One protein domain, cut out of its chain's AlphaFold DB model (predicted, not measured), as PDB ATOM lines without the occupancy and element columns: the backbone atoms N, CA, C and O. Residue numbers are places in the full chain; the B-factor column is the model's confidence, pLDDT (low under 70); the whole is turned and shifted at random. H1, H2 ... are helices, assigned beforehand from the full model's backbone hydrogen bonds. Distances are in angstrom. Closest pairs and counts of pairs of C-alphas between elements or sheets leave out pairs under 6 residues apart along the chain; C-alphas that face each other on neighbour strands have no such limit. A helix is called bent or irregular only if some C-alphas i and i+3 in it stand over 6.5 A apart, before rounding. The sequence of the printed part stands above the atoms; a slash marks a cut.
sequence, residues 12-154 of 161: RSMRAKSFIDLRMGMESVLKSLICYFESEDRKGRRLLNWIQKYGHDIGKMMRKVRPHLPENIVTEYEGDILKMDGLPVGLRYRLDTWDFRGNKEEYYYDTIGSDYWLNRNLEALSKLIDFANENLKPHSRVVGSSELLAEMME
ATOM      1  N   ARG A  12      10.703 -21.847  36.841       79.12
ATOM      2  CA  ARG A  12      10.108 -23.104  36.389       79.12
ATOM      3  C   ARG A  12      11.156 -24.073  35.838       79.12
ATOM      4  O   ARG A  12      11.157 -25.241  36.223       79.12
ATOM      5  N   SER A  13      12.077 -23.583  35.005       76.12
ATOM      6  CA  SER A  13      13.185 -24.382  34.463       76.12
ATOM      7  C   SER A  13      14.131 -24.872  35.563       76.12
ATOM      8  O   SER A  13      14.589 -26.012  35.515       76.12
ATOM      9  N   MET A  14      14.405 -24.040  36.574       81.00
ATOM     10  CA  MET A  14      15.237 -24.426  37.721       81.00
ATOM     11  C   MET A  14      14.568 -25.519  38.563       81.00
ATOM     12  O   MET A  14      15.185 -26.552  38.809       81.00
ATOM     13  N   ARG A  15      13.285 -25.355  38.912       85.75
ATOM     14  CA  ARG A  15      12.519 -26.367  39.662       85.75
ATOM     15  C   ARG A  15      12.426 -27.701  38.919       85.75
ATOM     16  O   ARG A  15      12.573 -28.755  39.530       85.75
ATOM     17  N   ALA A  16      12.227 -27.668  37.602       82.69
ATOM     18  CA  ALA A  16      12.192 -28.879  36.784       82.69
ATOM     19  C   ALA A  16      13.532 -29.637  36.806       82.69
ATOM     20  O   ALA A  16      13.531 -30.863  36.896       82.69
ATOM     21  N   LYS A  17      14.669 -28.927  36.780       82.88
ATOM     22  CA  LYS A  17      15.995 -29.548  36.949       82.88
ATOM     23  C   LYS A  17      16.134 -30.196  38.326       82.88
ATOM     24  O   LYS A  17      16.473 -31.372  38.392       82.88
ATOM     25  N   SER A  18      15.778 -29.477  39.393       87.38
ATOM     26  CA  SER A  18      15.799 -30.017  40.759       87.38
ATOM     27  C   SER A  18      14.943 -31.276  40.898       87.38
ATOM     28  O   SER A  18      15.382 -32.259  41.487       87.38
ATOM     29  N   PHE A  19      13.744 -31.288  40.310       89.31
ATOM     30  CA  PHE A  19      12.903 -32.481  40.281       89.31
ATOM     31  C   PHE A  19      13.582 -33.658  39.573       89.31
ATOM     32  O   PHE A  19      13.509 -34.781  40.063       89.31
ATOM     33  N   ILE A  20      14.231 -33.429  38.428       88.44
ATOM     34  CA  ILE A  20      14.894 -34.511  37.691       88.44
ATOM     35  C   ILE A  20      16.024 -35.121  38.517       88.44
ATOM     36  O   ILE A  20      16.123 -36.346  38.570       88.44
ATOM     37  N   ASP A  21      16.812 -34.302  39.210       90.19
ATOM     38  CA  ASP A  21      17.869 -34.795  40.093       90.19
ATOM     39  C   ASP A  21      17.289 -35.605  41.262       90.19
ATOM     40  O   ASP A  21      17.745 -36.719  41.528       90.19
ATOM     41  N   LEU A  22      16.219 -35.109  41.897       93.50
ATOM     42  CA  LEU A  22      15.508 -35.826  42.962       93.50
ATOM     43  C   LEU A  22      14.941 -37.162  42.477       93.50
ATOM     44  O   LEU A  22      15.127 -38.184  43.135       93.50
ATOM     45  N   ARG A  23      14.289 -37.179  41.311       93.00
ATOM     46  CA  ARG A  23      13.744 -38.404  40.720       93.00
ATOM     47  C   ARG A  23      14.855 -39.407  40.441       93.00
ATOM     48  O   ARG A  23      14.718 -40.569  40.803       93.00
ATOM     49  N   MET A  24      15.955 -38.980  39.825       92.69
ATOM     50  CA  MET A  24      17.075 -39.872  39.519       92.69
ATOM     51  C   MET A  24      17.723 -40.433  40.787       92.69
ATOM     52  O   MET A  24      18.066 -41.618  40.822       92.69
ATOM     53  N   GLY A  25      17.852 -39.616  41.836       95.81
ATOM     54  CA  GLY A  25      18.284 -40.066  43.159       95.81
ATOM     55  C   GLY A  25      17.336 -41.115  43.742       95.81
ATOM     56  O   GLY A  25      17.782 -42.190  44.141       95.81
ATOM     57  N   MET A  26      16.029 -40.845  43.697       97.38
ATOM     58  CA  MET A  26      14.979 -41.752  44.163       97.38
ATOM     59  C   MET A  26      15.002 -43.090  43.409       97.38
ATOM     60  O   MET A  26      15.057 -44.154  44.018       97.38
ATOM     61  N   GLU A  27      15.040 -43.062  42.075       96.19
ATOM     62  CA  GLU A  27      15.154 -44.276  41.260       96.19
ATOM     63  C   GLU A  27      16.413 -45.074  41.603       96.19
ATOM     64  O   GLU A  27      16.373 -46.304  41.659       96.19
ATOM     65  N   SER A  28      17.534 -44.387  41.827       96.50
ATOM     66  CA  SER A  28      18.813 -45.031  42.120       96.50
ATOM     67  C   SER A  28      18.799 -45.719  43.483       96.50
ATOM     68  O   SER A  28      19.177 -46.889  43.571       96.50
ATOM     69  N   VAL A  29      18.318 -45.042  44.532       98.00
ATOM     70  CA  VAL A  29      18.259 -45.633  45.877       98.00
ATOM     71  C   VAL A  29      17.252 -46.782  45.937       98.00
ATOM     72  O   VAL A  29      17.569 -47.838  46.479       98.00
ATOM     73  N   LEU A  30      16.088 -46.655  45.292       97.94
ATOM     74  CA  LEU A  30      15.103 -47.736  45.251       97.94
ATOM     75  C   LEU A  30      15.636 -48.958  44.500       97.94
ATOM     76  O   LEU A  30      15.481 -50.084  44.968       97.94
ATOM     77  N   LYS A  31      16.325 -48.759  43.367       97.44
ATOM     78  CA  LYS A  31      16.982 -49.861  42.649       97.44
ATOM     79  C   LYS A  31      18.072 -50.519  43.488       97.44
ATOM     80  O   LYS A  31      18.186 -51.740  43.452       97.44
ATOM     81  N   SER A  32      18.839 -49.735  44.245       96.06
ATOM     82  CA  SER A  32      19.845 -50.255  45.175       96.06
ATOM     83  C   SER A  32      19.211 -51.162  46.231       96.06
ATOM     84  O   SER A  32      19.615 -52.314  46.377       96.06
ATOM     85  N   LEU A  33      18.146 -50.695  46.889       97.19
ATOM     86  CA  LEU A  33      17.429 -51.470  47.902       97.19
ATOM     87  C   LEU A  33      16.783 -52.736  47.316       97.19
ATOM     88  O   LEU A  33      16.864 -53.803  47.916       97.19
ATOM     89  N   ILE A  34      16.203 -52.662  46.114       97.31
ATOM     90  CA  ILE A  34      15.680 -53.844  45.407       97.31
ATOM     91  C   ILE A  34      16.805 -54.840  45.109       97.31
ATOM     92  O   ILE A  34      16.639 -56.036  45.322       97.31
ATOM     93  N   CYS A  35      17.960 -54.382  44.628       95.75
ATOM     94  CA  CYS A  35      19.110 -55.263  44.439       95.75
ATOM     95  C   CYS A  35      19.566 -55.892  45.761       95.75
ATOM     96  O   CYS A  35      19.921 -57.065  45.777       95.75
ATOM     97  N   TYR A  36      19.541 -55.141  46.858       94.50
ATOM     98  CA  TYR A  36      19.976 -55.631  48.158       94.50
ATOM     99  C   TYR A  36      19.039 -56.709  48.726       94.50
ATOM    100  O   TYR A  36      19.503 -57.780  49.100       94.50
ATOM    101  N   PHE A  37      17.726 -56.464  48.733       95.44
ATOM    102  CA  PHE A  37      16.756 -57.361  49.373       95.44
ATOM    103  C   PHE A  37      16.164 -58.430  48.445       95.44
ATOM    104  O   PHE A  37      15.746 -59.485  48.906       95.44
ATOM    105  N   GLU A  38      16.101 -58.173  47.135       95.44
ATOM    106  CA  GLU A  38      15.268 -58.944  46.196       95.44
ATOM    107  C   GLU A  38      16.064 -59.538  45.025       95.44
ATOM    108  O   GLU A  38      15.480 -60.070  44.076       95.44
ATOM    109  N   SER A  39      17.399 -59.434  45.038       91.31
ATOM    110  CA  SER A  39      18.227 -59.976  43.952       91.31
ATOM    111  C   SER A  39      18.203 -61.501  43.876       91.31
ATOM    112  O   SER A  39      18.401 -62.034  42.777       91.31
ATOM    113  N   GLU A  40      17.891 -62.198  44.974       89.00
ATOM    114  CA  GLU A  40      18.066 -63.653  45.112       89.00
ATOM    115  C   GLU A  40      19.504 -64.031  44.680       89.00
ATOM    116  O   GLU A  40      20.465 -63.361  45.046       89.00
ATOM    117  N   ASP A  41      19.668 -65.039  43.819       89.12
ATOM    118  CA  ASP A  41      20.973 -65.449  43.279       89.12
ATOM    119  C   ASP A  41      21.397 -64.677  42.011       89.12
ATOM    120  O   ASP A  41      22.328 -65.077  41.300       89.12
ATOM    121  N   ARG A  42      20.706 -63.588  41.640       91.44
ATOM    122  CA  ARG A  42      21.042 -62.836  40.416       91.44
ATOM    123  C   ARG A  42      22.352 -62.075  40.613       91.44
ATOM    124  O   ARG A  42      22.462 -61.220  41.481       91.44
ATOM    125  N   LYS A  43      23.315 -62.306  39.716       88.38
ATOM    126  CA  LYS A  43      24.614 -61.611  39.679       88.38
ATOM    127  C   LYS A  43      24.952 -61.123  38.265       88.38
ATOM    128  O   LYS A  43      24.333 -61.555  37.284       88.38
ATOM    129  N   GLY A  44      25.914 -60.203  38.161       88.75
ATOM    130  CA  GLY A  44      26.449 -59.692  36.891       88.75
ATOM    131  C   GLY A  44      25.366 -59.223  35.909       88.75
ATOM    132  O   GLY A  44      24.426 -58.516  36.276       88.75
ATOM    133  N   ARG A  45      25.458 -59.666  34.647       89.25
ATOM    134  CA  ARG A  45      24.518 -59.282  33.576       89.25
ATOM    135  C   ARG A  45      23.062 -59.658  33.875       89.25
ATOM    136  O   ARG A  45      22.153 -58.930  33.482       89.25
ATOM    137  N   ARG A  46      22.816 -60.772  34.580       91.50
ATOM    138  CA  ARG A  46      21.454 -61.214  34.933       91.50
ATOM    139  C   ARG A  46      20.806 -60.259  35.935       91.50
ATOM    140  O   ARG A  46      19.630 -59.941  35.775       91.50
ATOM    141  N   LEU A  47      21.573 -59.791  36.923       91.62
ATOM    142  CA  LEU A  47      21.131 -58.770  37.874       91.62
ATOM    143  C   LEU A  47      20.836 -57.452  37.154       91.62
ATOM    144  O   LEU A  47      19.744 -56.908  37.297       91.62
ATOM    145  N   LEU A  48      21.769 -56.995  36.312       92.31
ATOM    146  CA  LEU A  48      21.647 -55.740  35.569       92.31
ATOM    147  C   LEU A  48      20.418 -55.726  34.646       92.31
ATOM    148  O   LEU A  48      19.595 -54.815  34.714       92.31
ATOM    149  N   ASN A  49      20.237 -56.772  33.839       92.69
ATOM    150  CA  ASN A  49      19.074 -56.888  32.958       92.69
ATOM    151  C   ASN A  49      17.759 -56.967  33.742       92.69
ATOM    152  O   ASN A  49      16.721 -56.530  33.254       92.69
ATOM    153  N   TRP A  50      17.769 -57.558  34.940       95.19
ATOM    154  CA  TRP A  50      16.583 -57.645  35.784       95.19
ATOM    155  C   TRP A  50      16.227 -56.292  36.400       95.19
ATOM    156  O   TRP A  50      15.078 -55.869  36.270       95.19
ATOM    157  N   ILE A  51      17.193 -55.576  36.986       95.38
ATOM    158  CA  ILE A  51      16.921 -54.272  37.600       95.38
ATOM    159  C   ILE A  51      16.534 -53.210  36.554       95.38
ATOM    160  O   ILE A  51      15.699 -52.344  36.813       95.38
ATOM    161  N   GLN A  52      17.032 -53.322  35.319       93.44
ATOM    162  CA  GLN A  52      16.620 -52.450  34.213       93.44
ATOM    163  C   GLN A  52      15.135 -52.591  33.837       93.44
ATOM    164  O   GLN A  52      14.540 -51.624  33.364       93.44
ATOM    165  N   LYS A  53      14.489 -53.738  34.107       94.25
ATOM    166  CA  LYS A  53      13.046 -53.945  33.840       94.25
ATOM    167  C   LYS A  53      12.124 -53.111  34.734       94.25
ATOM    168  O   LYS A  53      10.907 -53.109  34.523       94.25
ATOM    169  N   TYR A  54      12.658 -52.451  35.759       93.12
ATOM    170  CA  TYR A  54      11.898 -51.491  36.555       93.12
ATOM    171  C   TYR A  54      11.804 -50.119  35.872       93.12
ATOM    172  O   TYR A  54      10.918 -49.344  36.210       93.12
ATOM    173  N   GLY A  55      12.639 -49.840  34.859       89.88
ATOM    174  CA  GLY A  55      12.566 -48.603  34.080       89.88
ATOM    175  C   GLY A  55      12.597 -47.360  34.973       89.88
ATOM    176  O   GLY A  55      13.485 -47.237  35.817       89.88
ATOM    177  N   HIS A  56      11.614 -46.482  34.781       90.44
ATOM    178  CA  HIS A  56      11.406 -45.243  35.541       90.44
ATOM    179  C   HIS A  56      10.110 -45.266  36.376       90.44
ATOM    180  O   HIS A  56       9.589 -44.212  36.743       90.44
ATOM    181  N   ASP A  57       9.567 -46.465  36.614       93.25
ATOM    182  CA  ASP A  57       8.307 -46.701  37.327       93.25
ATOM    183  C   ASP A  57       8.579 -46.753  38.838       93.25
ATOM    184  O   ASP A  57       8.983 -47.787  39.388       93.25
ATOM    185  N   ILE A  58       8.429 -45.598  39.495       95.19
ATOM    186  CA  ILE A  58       8.690 -45.423  40.926       95.19
ATOM    187  C   ILE A  58       7.712 -46.270  41.729       95.19
ATOM    188  O   ILE A  58       8.136 -46.964  42.648       95.19
ATOM    189  N   GLY A  59       6.434 -46.299  41.363       95.94
ATOM    190  CA  GLY A  59       5.417 -47.074  42.059       95.94
ATOM    191  C   GLY A  59       5.695 -48.571  42.039       95.94
ATOM    192  O   GLY A  59       5.531 -49.247  43.057       95.94
ATOM    193  N   LYS A  60       6.169 -49.117  40.917       96.50
ATOM    194  CA  LYS A  60       6.616 -50.514  40.837       96.50
ATOM    195  C   LYS A  60       7.813 -50.778  41.740       96.50
ATOM    196  O   LYS A  60       7.849 -51.826  42.383       96.50
ATOM    197  N   MET A  61       8.773 -49.856  41.796       97.75
ATOM    198  CA  MET A  61       9.933 -49.983  42.679       97.75
ATOM    199  C   MET A  61       9.537 -49.878  44.158       97.75
ATOM    200  O   MET A  61       9.923 -50.739  44.946       97.75
ATOM    201  N   MET A  62       8.687 -48.912  44.511       97.44
ATOM    202  CA  MET A  62       8.143 -48.723  45.856       97.44
ATOM    203  C   MET A  62       7.393 -49.958  46.335       97.44
ATOM    204  O   MET A  62       7.741 -50.500  47.376       97.44
ATOM    205  N   ARG A  63       6.450 -50.496  45.549       96.50
ATOM    206  CA  ARG A  63       5.733 -51.735  45.911       96.50
ATOM    207  C   ARG A  63       6.675 -52.907  46.170       96.50
ATOM    208  O   ARG A  63       6.384 -53.740  47.022       96.50
ATOM    209  N   LYS A  64       7.779 -52.988  45.420       96.94
ATOM    210  CA  LYS A  64       8.751 -54.076  45.544       96.94
ATOM    211  C   LYS A  64       9.582 -53.963  46.821       96.94
ATOM    212  O   LYS A  64       9.829 -54.985  47.447       96.94
ATOM    213  N   VAL A  65       9.993 -52.753  47.205       96.69
ATOM    214  CA  VAL A  65      10.828 -52.530  48.398       96.69
ATOM    215  C   VAL A  65      10.019 -52.302  49.678       96.69
ATOM    216  O   VAL A  65      10.541 -52.531  50.762       96.69
ATOM    217  N   ARG A  66       8.743 -51.898  49.577       96.88
ATOM    218  CA  ARG A  66       7.865 -51.555  50.711       96.88
ATOM    219  C   ARG A  66       7.920 -52.548  51.882       96.88
ATOM    220  O   ARG A  66       7.991 -52.060  53.002       96.88
ATOM    221  N   PRO A  67       7.929 -53.886  51.684       97.25
ATOM    222  CA  PRO A  67       8.007 -54.838  52.800       97.25
ATOM    223  C   PRO A  67       9.268 -54.716  53.667       97.25
ATOM    224  O   PRO A  67       9.267 -55.183  54.801       97.25
ATOM    225  N   HIS A  68      10.331 -54.106  53.138       97.06
ATOM    226  CA  HIS A  68      11.621 -53.929  53.811       97.06
ATOM    227  C   HIS A  68      11.813 -52.521  54.365       97.06
ATOM    228  O   HIS A  68      12.772 -52.280  55.093       97.06
ATOM    229  N   LEU A  69      10.948 -51.571  53.999       97.12
ATOM    230  CA  LEU A  69      11.094 -50.187  54.428       97.12
ATOM    231  C   LEU A  69      10.589 -49.998  55.867       97.12
ATOM    232  O   LEU A  69       9.567 -50.574  56.243       97.12
ATOM    233  N   PRO A  70      11.245 -49.132  56.659       96.25
ATOM    234  CA  PRO A  70      10.709 -48.679  57.935       96.25
ATOM    235  C   PRO A  70       9.319 -48.052  57.766       96.25
ATOM    236  O   PRO A  70       9.124 -47.182  56.913       96.25
ATOM    237  N   GLU A  71       8.363 -48.447  58.609       95.94
ATOM    238  CA  GLU A  71       6.965 -47.999  58.501       95.94
ATOM    239  C   GLU A  71       6.826 -46.474  58.604       95.94
ATOM    240  O   GLU A  71       5.981 -45.879  57.945       95.94
ATOM    241  N   ASN A  72       7.706 -45.812  59.364       94.75
ATOM    242  CA  ASN A  72       7.729 -44.355  59.444       94.75
ATOM    243  C   ASN A  72       8.073 -43.703  58.096       94.75
ATOM    244  O   ASN A  72       7.513 -42.663  57.785       94.75
ATOM    245  N   ILE A  73       8.948 -44.304  57.278       95.62
ATOM    246  CA  ILE A  73       9.244 -43.786  55.933       95.62
ATOM    247  C   ILE A  73       8.035 -43.992  55.019       95.62
ATOM    248  O   ILE A  73       7.674 -43.088  54.268       95.62
ATOM    249  N   VAL A  74       7.396 -45.162  55.099       96.12
ATOM    250  CA  VAL A  74       6.235 -45.512  54.268       96.12
ATOM    251  C   VAL A  74       5.050 -44.601  54.582       96.12
ATOM    252  O   VAL A  74       4.591 -43.873  53.705       96.12
ATOM    253  N   THR A  75       4.606 -44.586  55.840       95.62
ATOM    254  CA  THR A  75       3.467 -43.778  56.296       95.62
ATOM    255  C   THR A  75       3.683 -42.295  56.014       95.62
ATOM    256  O   THR A  75       2.749 -41.594  55.630       95.62
ATOM    257  N   GLU A  76       4.910 -41.806  56.198       96.69
ATOM    258  CA  GLU A  76       5.196 -40.391  56.037       96.69
ATOM    259  C   GLU A  76       5.323 -39.998  54.561       96.69
ATOM    260  O   GLU A  76       4.713 -39.009  54.177       96.69
ATOM    261  N   TYR A  77       6.066 -40.728  53.721       97.56
ATOM    262  CA  TYR A  77       6.504 -40.223  52.409       97.56
ATOM    263  C   TYR A  77       5.969 -40.975  51.187       97.56
ATOM    264  O   TYR A  77       6.114 -40.466  50.075       97.56
ATOM    265  N   GLU A  78       5.351 -42.155  51.332       96.38
ATOM    266  CA  GLU A  78       4.944 -42.982  50.179       96.38
ATOM    267  C   GLU A  78       4.056 -42.205  49.195       96.38
ATOM    268  O   GLU A  78       4.303 -42.224  47.989       96.38
ATOM    269  N   GLY A  79       3.079 -41.444  49.696       96.25
ATOM    270  CA  GLY A  79       2.202 -40.629  48.852       96.25
ATOM    271  C   GLY A  79       2.947 -39.561  48.040       96.25
ATOM    272  O   GLY A  79       2.651 -39.373  46.859       96.25
ATOM    273  N   ASP A  80       3.935 -38.893  48.640       96.25
ATOM    274  CA  ASP A  80       4.735 -37.863  47.967       96.25
ATOM    275  C   ASP A  80       5.645 -38.468  46.891       96.25
ATOM    276  O   ASP A  80       5.729 -37.920  45.788       96.25
ATOM    277  N   ILE A  81       6.251 -39.625  47.184       96.50
ATOM    278  CA  ILE A  81       7.104 -40.380  46.258       96.50
ATOM    279  C   ILE A  81       6.288 -40.870  45.053       96.50
ATOM    280  O   ILE A  81       6.717 -40.728  43.907       96.50
ATOM    281  N   LEU A  82       5.088 -41.415  45.278       95.81
ATOM    282  CA  LEU A  82       4.243 -41.957  44.206       95.81
ATOM    283  C   LEU A  82       3.738 -40.884  43.231       95.81
ATOM    284  O   LEU A  82       3.522 -41.181  42.056       95.81
ATOM    285  N   LYS A  83       3.620 -39.618  43.659       92.81
ATOM    286  CA  LYS A  83       3.302 -38.502  42.747       92.81
ATOM    287  C   LYS A  83       4.360 -38.316  41.649       92.81
ATOM    288  O   LYS A  83       4.050 -37.754  40.604       92.81
ATOM    289  N   MET A  84       5.588 -38.821  41.813       91.00
ATOM    290  CA  MET A  84       6.597 -38.747  40.751       91.00
ATOM    291  C   MET A  84       6.186 -39.494  39.470       91.00
ATOM    292  O   MET A  84       6.587 -39.084  38.380       91.00
ATOM    293  N   ASP A  85       5.375 -40.554  39.555       89.06
ATOM    294  CA  ASP A  85       4.953 -41.329  38.376       89.06
ATOM    295  C   ASP A  85       4.037 -40.542  37.435       89.06
ATOM    296  O   ASP A  85       4.070 -40.754  36.222       89.06
ATOM    297  N   GLY A  86       3.259 -39.595  37.968       85.44
ATOM    298  CA  GLY A  86       2.419 -38.709  37.159       85.44
ATOM    299  C   GLY A  86       3.215 -37.647  36.395       85.44
ATOM    300  O   GLY A  86       2.674 -36.975  35.514       85.44
ATOM    301  N   LEU A  87       4.503 -37.488  36.710       85.56
ATOM    302  CA  LEU A  87       5.384 -36.510  36.087       85.56
ATOM    303  C   LEU A  87       6.215 -37.164  34.971       85.56
ATOM    304  O   LEU A  87       6.744 -38.264  35.148       85.56
ATOM    305  N   PRO A  88       6.383 -36.503  33.814       76.12
ATOM    306  CA  PRO A  88       7.132 -37.076  32.702       76.12
ATOM    307  C   PRO A  88       8.631 -37.220  33.019       76.12
ATOM    308  O   PRO A  88       9.270 -36.315  33.545       76.12
ATOM    309  N   VAL A  89       9.217 -38.356  32.634       69.06
ATOM    310  CA  VAL A  89      10.660 -38.642  32.793       69.06
ATOM    311  C   VAL A  89      11.500 -37.941  31.717       69.06
ATOM    312  O   VAL A  89      12.624 -37.506  31.959       69.06
ATOM    313  N   GLY A  90      10.941 -37.798  30.509       63.50
ATOM    314  CA  GLY A  90      11.615 -37.213  29.341       63.50
ATOM    315  C   GLY A  90      11.956 -35.722  29.465       63.50
ATOM    316  O   GLY A  90      12.539 -35.155  28.542       63.50
ATOM    317  N   LEU A  91      11.637 -35.093  30.600       60.34
ATOM    318  CA  LEU A  91      11.926 -33.686  30.896       60.34
ATOM    319  C   LEU A  91      13.411 -33.354  30.895       60.34
ATOM    320  O   LEU A  91      13.775 -32.214  30.624       60.34
ATOM    321  N   ARG A  92      14.266 -34.360  31.099       57.34
ATOM    322  CA  ARG A  92      15.716 -34.236  30.921       57.34
ATOM    323  C   ARG A  92      16.103 -33.687  29.540       57.34
ATOM    324  O   ARG A  92      17.165 -33.089  29.410       57.34
ATOM    325  N   TYR A  93      15.261 -33.900  28.527       55.78
ATOM    326  CA  TYR A  93      15.562 -33.589  27.130       55.78
ATOM    327  C   TYR A  93      14.667 -32.497  26.523       55.78
ATOM    328  O   TYR A  93      14.921 -32.098  25.391       55.78
ATOM    329  N   ARG A  94      13.614 -32.046  27.227       55.66
ATOM    330  CA  ARG A  94      12.616 -31.074  26.730       55.66
ATOM    331  C   ARG A  94      12.043 -30.223  27.872       55.66
ATOM    332  O   ARG A  94      10.921 -30.459  28.325       55.66
ATOM    333  N   LEU A  95      12.808 -29.240  28.345       52.44
ATOM    334  CA  LEU A  95      12.379 -28.282  29.389       52.44
ATOM    335  C   LEU A  95      11.245 -27.351  28.907       52.44
ATOM    336  O   LEU A  95      10.490 -26.789  29.692       52.44
ATOM    337  N   ASP A  96      11.120 -27.261  27.595       48.47
ATOM    338  CA  ASP A  96      10.229 -26.478  26.752       48.47
ATOM    339  C   ASP A  96       8.834 -27.093  26.584       48.47
ATOM    340  O   ASP A  96       7.903 -26.422  26.152       48.47
ATOM    341  N   THR A  97       8.644 -28.349  26.998       50.28
ATOM    342  CA  THR A  97       7.341 -29.037  26.897       50.28
ATOM    343  C   THR A  97       6.478 -28.926  28.152       50.28
ATOM    344  O   THR A  97       5.441 -29.579  28.263       50.28
ATOM    345  N   TRP A  98       6.863 -28.065  29.093       57.38
ATOM    346  CA  TRP A  98       6.072 -27.753  30.280       57.38
ATOM    347  C   TRP A  98       5.066 -26.626  30.035       57.38
ATOM    348  O   TRP A  98       4.938 -25.692  30.822       57.38
ATOM    349  N   ASP A  99       4.283 -26.758  28.968       53.94
ATOM    350  CA  ASP A  99       3.060 -25.980  28.814       53.94
ATOM    351  C   ASP A  99       1.952 -26.703  29.594       53.94
ATOM    352  O   ASP A  99       1.143 -27.455  29.048       53.94
ATOM    353  N   PHE A 100       1.988 -26.583  30.927       56.72
ATOM    354  CA  PHE A 100       0.925 -27.095  31.796       56.72
ATOM    355  C   PHE A 100      -0.277 -26.178  31.615       56.72
ATOM    356  O   PHE A 100      -0.537 -25.338  32.461       56.72
ATOM    357  N   ARG A 101      -0.959 -26.276  30.476       49.69
ATOM    358  CA  ARG A 101      -2.217 -25.568  30.253       49.69
ATOM    359  C   ARG A 101      -3.367 -26.444  30.727       49.69
ATOM    360  O   ARG A 101      -3.411 -27.638  30.420       49.69
ATOM    361  N   GLY A 102      -4.301 -25.846  31.461       53.59
ATOM    362  CA  GLY A 102      -5.499 -26.523  31.964       53.59
ATOM    363  C   GLY A 102      -5.192 -27.512  33.092       53.59
ATOM    364  O   GLY A 102      -4.373 -27.227  33.957       53.59
ATOM    365  N   ASN A 103      -5.808 -28.699  33.062       46.81
ATOM    366  CA  ASN A 103      -5.822 -29.699  34.153       46.81
ATOM    367  C   ASN A 103      -4.450 -30.187  34.658       46.81
ATOM    368  O   ASN A 103      -4.383 -30.929  35.632       46.81
ATOM    369  N   LYS A 104      -3.349 -29.833  33.990       68.25
ATOM    370  CA  LYS A 104      -2.002 -30.158  34.464       68.25
ATOM    371  C   LYS A 104      -1.444 -29.083  35.387       68.25
ATOM    372  O   LYS A 104      -0.621 -29.423  36.220       68.25
ATOM    373  N   GLU A 105      -1.881 -27.828  35.279       77.31
ATOM    374  CA  GLU A 105      -1.335 -26.696  36.041       77.31
ATOM    375  C   GLU A 105      -1.493 -26.868  37.555       77.31
ATOM    376  O   GLU A 105      -0.530 -26.684  38.294       77.31
ATOM    377  N   GLU A 106      -2.655 -27.338  38.001       82.94
ATOM    378  CA  GLU A 106      -2.890 -27.730  39.395       82.94
ATOM    379  C   GLU A 106      -1.877 -28.791  39.849       82.94
ATOM    380  O   GLU A 106      -1.185 -28.615  40.848       82.94
ATOM    381  N   TYR A 107      -1.659 -29.823  39.028       84.94
ATOM    382  CA  TYR A 107      -0.668 -30.857  39.317       84.94
ATOM    383  C   TYR A 107       0.769 -30.323  39.361       84.94
ATOM    384  O   TYR A 107       1.598 -30.854  40.100       84.94
ATOM    385  N   TYR A 108       1.094 -29.268  38.602       85.88
ATOM    386  CA  TYR A 108       2.375 -28.575  38.748       85.88
ATOM    387  C   TYR A 108       2.496 -27.943  40.127       85.88
ATOM    388  O   TYR A 108       3.497 -28.187  40.804       85.88
ATOM    389  N   TYR A 109       1.504 -27.158  40.538       87.50
ATOM    390  CA  TYR A 109       1.520 -26.481  41.830       87.50
ATOM    391  C   TYR A 109       1.507 -27.459  43.004       87.50
ATOM    392  O   TYR A 109       2.178 -27.192  43.992       87.50
ATOM    393  N   ASP A 110       0.880 -28.623  42.861       89.88
ATOM    394  CA  ASP A 110       0.912 -29.694  43.862       89.88
ATOM    395  C   ASP A 110       2.247 -30.455  43.926       89.88
ATOM    396  O   ASP A 110       2.480 -31.209  44.876       89.88
ATOM    397  N   THR A 111       3.116 -30.302  42.917       91.81
ATOM    398  CA  THR A 111       4.373 -31.056  42.786       91.81
ATOM    399  C   THR A 111       5.585 -30.146  42.567       91.81
ATOM    400  O   THR A 111       6.050 -29.508  43.504       91.81
ATOM    401  N   ILE A 112       6.132 -30.061  41.351       89.12
ATOM    402  CA  ILE A 112       7.379 -29.339  41.032       89.12
ATOM    403  C   ILE A 112       7.279 -27.842  41.383       89.12
ATOM    404  O   ILE A 112       8.282 -27.191  41.677       89.12
ATOM    405  N   GLY A 113       6.074 -27.275  41.340       89.06
ATOM    406  CA  GLY A 113       5.782 -25.895  41.722       89.06
ATOM    407  C   GLY A 113       5.741 -25.667  43.234       89.06
ATOM    408  O   GLY A 113       5.836 -24.518  43.657       89.06
ATOM    409  N   SER A 114       5.658 -26.729  44.036       92.75
ATOM    410  CA  SER A 114       5.585 -26.682  45.494       92.75
ATOM    411  C   SER A 114       6.946 -26.946  46.129       92.75
ATOM    412  O   SER A 114       7.522 -28.028  46.010       92.75
ATOM    413  N   ASP A 115       7.447 -25.956  46.871       94.75
ATOM    414  CA  ASP A 115       8.643 -26.124  47.706       94.75
ATOM    415  C   ASP A 115       8.437 -27.180  48.780       94.75
ATOM    416  O   ASP A 115       9.347 -27.951  49.071       94.75
ATOM    417  N   TYR A 116       7.223 -27.252  49.328       95.75
ATOM    418  CA  TYR A 116       6.870 -28.284  50.288       95.75
ATOM    419  C   TYR A 116       7.078 -29.671  49.675       95.75
ATOM    420  O   TYR A 116       7.818 -30.474  50.232       95.75
ATOM    421  N   TRP A 117       6.515 -29.937  48.493       96.19
ATOM    422  CA  TRP A 117       6.651 -31.249  47.860       96.19
ATOM    423  C   TRP A 117       8.103 -31.565  47.467       96.19
ATOM    424  O   TRP A 117       8.565 -32.683  47.697       96.19
ATOM    425  N   LEU A 118       8.861 -30.600  46.935       95.31
ATOM    426  CA  LEU A 118      10.281 -30.808  46.616       95.31
ATOM    427  C   LEU A 118      11.119 -31.124  47.866       95.31
ATOM    428  O   LEU A 118      11.895 -32.079  47.849       95.31
ATOM    429  N   ASN A 119      10.929 -30.378  48.958       96.81
ATOM    430  CA  ASN A 119      11.641 -30.606  50.218       96.81
ATOM    431  C   ASN A 119      11.273 -31.955  50.838       96.81
ATOM    432  O   ASN A 119      12.150 -32.699  51.262       96.81
ATOM    433  N   ARG A 120       9.991 -32.325  50.801       97.56
ATOM    434  CA  ARG A 120       9.507 -33.632  51.265       97.56
ATOM    435  C   ARG A 120      10.156 -34.788  50.509       97.56
ATOM    436  O   ARG A 120      10.541 -35.780  51.119       97.56
ATOM    437  N   ASN A 121      10.334 -34.653  49.195       97.50
ATOM    438  CA  ASN A 121      11.022 -35.666  48.394       97.50
ATOM    439  C   ASN A 121      12.534 -35.701  48.637       97.50
ATOM    440  O   ASN A 121      13.122 -36.781  48.605       97.50
ATOM    441  N   LEU A 122      13.161 -34.553  48.908       97.69
ATOM    442  CA  LEU A 122      14.558 -34.498  49.337       97.69
ATOM    443  C   LEU A 122      14.751 -35.212  50.683       97.69
ATOM    444  O   LEU A 122      15.628 -36.062  50.798       97.69
ATOM    445  N   GLU A 123      13.899 -34.929  51.669       98.12
ATOM    446  CA  GLU A 123      13.913 -35.601  52.974       98.12
ATOM    447  C   GLU A 123      13.693 -37.111  52.846       98.12
ATOM    448  O   GLU A 123      14.422 -37.898  53.452       98.12
ATOM    449  N   ALA A 124      12.711 -37.524  52.037       97.94
ATOM    450  CA  ALA A 124      12.443 -38.930  51.760       97.94
ATOM    451  C   ALA A 124      13.668 -39.625  51.153       97.94
ATOM    452  O   ALA A 124      14.052 -40.707  51.597       97.94
ATOM    453  N   LEU A 125      14.309 -38.989  50.165       98.31
ATOM    454  CA  LEU A 125      15.527 -39.491  49.539       98.31
ATOM    455  C   LEU A 125      16.660 -39.633  50.561       98.31
ATOM    456  O   LEU A 125      17.288 -40.687  50.613       98.31
ATOM    457  N   SER A 126      16.896 -38.621  51.398       98.19
ATOM    458  CA  SER A 126      17.904 -38.686  52.462       98.19
ATOM    459  C   SER A 126      17.635 -39.840  53.430       98.19
ATOM    460  O   SER A 126      18.524 -40.659  53.649       98.19
ATOM    461  N   LYS A 127      16.397 -39.993  53.918       98.12
ATOM    462  CA  LYS A 127      16.013 -41.103  54.812       98.12
ATOM    463  C   LYS A 127      16.203 -42.477  54.155       98.12
ATOM    464  O   LYS A 127      16.636 -43.418  54.817       98.12
ATOM    465  N   LEU A 128      15.903 -42.608  52.862       98.12
ATOM    466  CA  LEU A 128      16.129 -43.848  52.112       98.12
ATOM    467  C   LEU A 128      17.618 -44.140  51.902       98.12
ATOM    468  O   LEU A 128      18.018 -45.301  51.972       98.12
ATOM    469  N   ILE A 129      18.437 -43.113  51.659       97.56
ATOM    470  CA  ILE A 129      19.896 -43.246  51.555       97.56
ATOM    471  C   ILE A 129      20.478 -43.684  52.898       97.56
ATOM    472  O   ILE A 129      21.265 -44.626  52.926       97.56
ATOM    473  N   ASP A 130      20.067 -43.066  54.003       97.44
ATOM    474  CA  ASP A 130      20.522 -43.442  55.344       97.44
ATOM    475  C   ASP A 130      20.130 -44.884  55.675       97.44
ATOM    476  O   ASP A 130      20.960 -45.674  56.125       97.44
ATOM    477  N   PHE A 131      18.888 -45.267  55.362       97.06
ATOM    478  CA  PHE A 131      18.428 -46.644  55.505       97.06
ATOM    479  C   PHE A 131      19.259 -47.619  54.657       97.06
ATOM    480  O   PHE A 131      19.678 -48.665  55.155       97.06
ATOM    481  N   ALA A 132      19.538 -47.283  53.395       96.00
ATOM    482  CA  ALA A 132      20.393 -48.095  52.534       96.00
ATOM    483  C   ALA A 132      21.808 -48.224  53.116       96.00
ATOM    484  O   ALA A 132      22.337 -49.330  53.200       96.00
ATOM    485  N   ASN A 133      22.401 -47.118  53.564       93.56
ATOM    486  CA  ASN A 133      23.747 -47.084  54.125       93.56
ATOM    487  C   ASN A 133      23.861 -47.935  55.390       93.56
ATOM    488  O   ASN A 133      24.803 -48.715  55.498       93.56
ATOM    489  N   GLU A 134      22.904 -47.855  56.315       93.75
ATOM    490  CA  GLU A 134      22.926 -48.691  57.522       93.75
ATOM    491  C   GLU A 134      22.779 -50.186  57.193       93.75
ATOM    492  O   GLU A 134      23.464 -51.011  57.794       93.75
ATOM    493  N   ASN A 135      21.988 -50.551  56.178       93.00
ATOM    494  CA  ASN A 135      21.901 -51.941  55.710       93.00
ATOM    495  C   ASN A 135      23.163 -52.416  54.973       93.00
ATOM    496  O   ASN A 135      23.486 -53.607  54.987       93.00
ATOM    497  N   LEU A 136      23.885 -51.507  54.315       89.31
ATOM    498  CA  LEU A 136      25.122 -51.807  53.592       89.31
ATOM    499  C   LEU A 136      26.364 -51.779  54.491       89.31
ATOM    500  O   LEU A 136      27.370 -52.399  54.158       89.31
ATOM    501  N   LYS A 137      26.298 -51.119  55.648       87.31
ATOM    502  CA  LYS A 137      27.400 -50.979  56.608       87.31
ATOM    503  C   LYS A 137      28.043 -52.306  57.034       87.31
ATOM    504  O   LYS A 137      29.268 -52.346  57.058       87.31
ATOM    505  N   PRO A 138      27.311 -53.413  57.284       83.50
ATOM    506  CA  PRO A 138      27.935 -54.710  57.571       83.50
ATOM    507  C   PRO A 138      28.767 -55.272  56.406       83.50
ATOM    508  O   PRO A 138      29.647 -56.102  56.617       83.50
ATOM    509  N   HIS A 139      28.493 -54.820  55.179       78.88
ATOM    510  CA  HIS A 139      29.199 -55.210  53.954       78.88
ATOM    511  C   HIS A 139      30.317 -54.231  53.582       78.88
ATOM    512  O   HIS A 139      31.091 -54.501  52.665       78.88
ATOM    513  N   SER A 140      30.431 -53.112  54.302       66.12
ATOM    514  CA  SER A 140      31.567 -52.198  54.226       66.12
ATOM    515  C   SER A 140      32.784 -52.880  54.851       66.12
ATOM    516  O   SER A 140      33.112 -52.693  56.022       66.12
ATOM    517  N   ARG A 141      33.455 -53.734  54.078       58.16
ATOM    518  CA  ARG A 141      34.788 -54.207  54.449       58.16
ATOM    519  C   ARG A 141      35.782 -53.077  54.215       58.16
ATOM    520  O   ARG A 141      35.811 -52.476  53.142       58.16
ATOM    521  N   VAL A 142      36.644 -52.829  55.199       56.03
ATOM    522  CA  VAL A 142      37.963 -52.258  54.914       56.03
ATOM    523  C   VAL A 142      38.683 -53.319  54.095       56.03
ATOM    524  O   VAL A 142      39.133 -54.318  54.649       56.03
ATOM    525  N   VAL A 143      38.700 -53.150  52.775       52.50
ATOM    526  CA  VAL A 143      39.303 -54.126  51.871       52.50
ATOM    527  C   VAL A 143      40.810 -54.118  52.112       52.50
ATOM    528  O   VAL A 143      41.494 -53.134  51.819       52.50
ATOM    529  N   GLY A 144      41.332 -55.199  52.688       55.84
ATOM    530  CA  GLY A 144      42.776 -55.395  52.788       55.84
ATOM    531  C   GLY A 144      43.382 -55.506  51.388       55.84
ATOM    532  O   GLY A 144      42.729 -55.963  50.451       55.84
ATOM    533  N   SER A 145      44.650 -55.133  51.218       61.91
ATOM    534  CA  SER A 145      45.339 -55.191  49.917       61.91
ATOM    535  C   SER A 145      45.296 -56.581  49.260       61.91
ATOM    536  O   SER A 145      45.307 -56.678  48.035       61.91
ATOM    537  N   SER A 146      45.179 -57.655  50.047       61.75
ATOM    538  CA  SER A 146      44.988 -59.029  49.569       61.75
ATOM    539  C   SER A 146      43.578 -59.319  49.037       61.75
ATOM    540  O   SER A 146      43.441 -60.038  48.050       61.75
ATOM    541  N   GLU A 147      42.532 -58.764  49.652       60.62
ATOM    542  CA  GLU A 147      41.144 -58.908  49.185       60.62
ATOM    543  C   GLU A 147      40.902 -58.076  47.913       60.62
ATOM    544  O   GLU A 147      40.239 -58.548  46.993       60.62
ATOM    545  N   LEU A 148      41.533 -56.899  47.804       63.84
ATOM    546  CA  LEU A 148      41.544 -56.062  46.592       63.84
ATOM    547  C   LEU A 148      42.131 -56.813  45.389       63.84
ATOM    548  O   LEU A 148      41.575 -56.780  44.294       63.84
ATOM    549  N   LEU A 149      43.252 -57.507  45.603       65.75
ATOM    550  CA  LEU A 149      43.895 -58.338  44.585       65.75
ATOM    551  C   LEU A 149      42.982 -59.482  44.128       65.75
ATOM    552  O   LEU A 149      42.880 -59.730  42.930       65.75
ATOM    553  N   ALA A 150      42.276 -60.132  45.056       67.06
ATOM    554  CA  ALA A 150      41.309 -61.174  44.721       67.06
ATOM    555  C   ALA A 150      40.121 -60.620  43.908       67.06
ATOM    556  O   ALA A 150      39.771 -61.187  42.877       67.06
ATOM    557  N   GLU A 151      39.563 -59.469  44.295       63.91
ATOM    558  CA  GLU A 151      38.449 -58.819  43.586       63.91
ATOM    559  C   GLU A 151      38.850 -58.271  42.199       63.91
ATOM    560  O   GLU A 151      38.019 -58.126  41.298       63.91
ATOM    561  N   MET A 152      40.125 -57.928  41.997       62.12
ATOM    562  CA  MET A 152      40.664 -57.580  40.674       62.12
ATOM    563  C   MET A 152      40.809 -58.797  39.756       62.12
ATOM    564  O   MET A 152      40.788 -58.635  38.537       62.12
ATOM    565  N   MET A 153      40.967 -59.992  40.328       70.62
ATOM    566  CA  MET A 153      41.070 -61.247  39.583       70.62
ATOM    567  C   MET A 153      39.714 -61.909  39.326       70.62
ATOM    568  O   MET A 153      39.628 -62.796  38.476       70.62
ATOM    569  N   GLU A 154      38.651 -61.497  40.024       65.88
ATOM    570  CA  GLU A 154      37.301 -61.955  39.704       65.88
ATOM    571  C   GLU A 154      36.852 -61.428  38.336       65.88
ATOM    572  O   GLU A 154      37.120 -60.289  37.950       65.88
TER     573      GLU A 154
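Overview. This is residues 12 to 154 of the 161 residues of an uncharacterized protein of Marinobacter adhaerens (strain DSM 23420 / HP15) (UniProt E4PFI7). Two long helices, H1 and H7, run side by side the same way, and a helical hairpin, H3 and H4, packs across one side of this pair, H3 on H1 and H4 on H7. The short H2 folds back on the last part of H1, H5 packs near its first part, H6 lies among loops at the end where H1 and H7 begin, and at the other end a thin arm with H8 sticks out at residues 137 to 142 and 144 to 150. The printed part has 143 residues with eight named helices, H1 to H8 in order along the chain, and no named strand: all helix. It is only just loose, close to compact, with a radius of gyration of the C-alphas of 17.9 A, and elongated, spanning 61 by 33 by 25 A.

Along the chain. H1, residues 12 to 38, begins at C-alpha 12 (10.108, -23.104, 36.389) and measures 37.5 A. H7, residues 115 to 139, measures 36.2 A. H3 is residues 58 to 68, and H4, residues 71 to 86, measures 23.7 A with a kink of 53 degrees near residue 78. H2 is residues 44 to 52, H5 89 to 93 and H6 105 to 109. H8, residues 145 to 153, ends at C-alpha 153 (41.070, -61.247, 39.583). H3, H4, H5 and H7 are irregular, H5 and H7 only just: C-alphas 64 and 67 are 7.3 A apart, 76 and 79 7.8 A, 89 and 92 7.0 A, 135 and 138 6.9 A.

Arrangement. H1 is the hub, touching four helices. It touches H7 at a shallow tilt of 28 degrees, the same way; the closest C-alphas, of Met 26 and Leu 125, are 5.9 A apart. With residues 26 to 37 alone it touches H3 at a steep tilt of 42 degrees, closest at Ile 34 and Val 65, C-alphas 5.8 A apart. H3 and H4 form a helical hairpin at a shallow tilt of 13 degrees, C-alphas of Gly 59 and Leu 82 closest at 5.7 A. H4 touches residues 117 to 128 of H7 alone, at a steep tilt of 58 degrees, C-alphas of Tyr 77 and Ala 124 closest at 6.1 A. The helix packing is part aligned, part crossed: of the 5 pairs of helices that touch and have a tilt, H1 and H5 left out since H5 has under 6 residues, 2 are at a shallow tilt. H1 touches H2 with residues 31 to 35 alone, C-alphas of Lys 31 and Ile 51 closest at 6.7 A, and H5 with residues 16 to 20 alone, C-alphas of Ile 20 and Arg 92 closest at 6.8 A. H6 and H8 touch no helix. Every O i to N i+4 pair is within hydrogen-bond range in H1, H2, H6 and H8, against 5 of 7 in H3, 7 of 12 in H4, 19 of 21 in H7 and 0 of 1 in H5, where 1 of 2 O i to N i+3 pairs is.

Size, cuts and confidence. The two C-alphas farthest apart, of Gly 102 and Ser 146, are 62.6 A apart. The printed part has no cut. The link from H5 to H6, 11 residues, is long; the other links are tight. The mean pLDDT of the printed part is 85.4, with residues 89 to 104, 140 to 152 and 154 under 70.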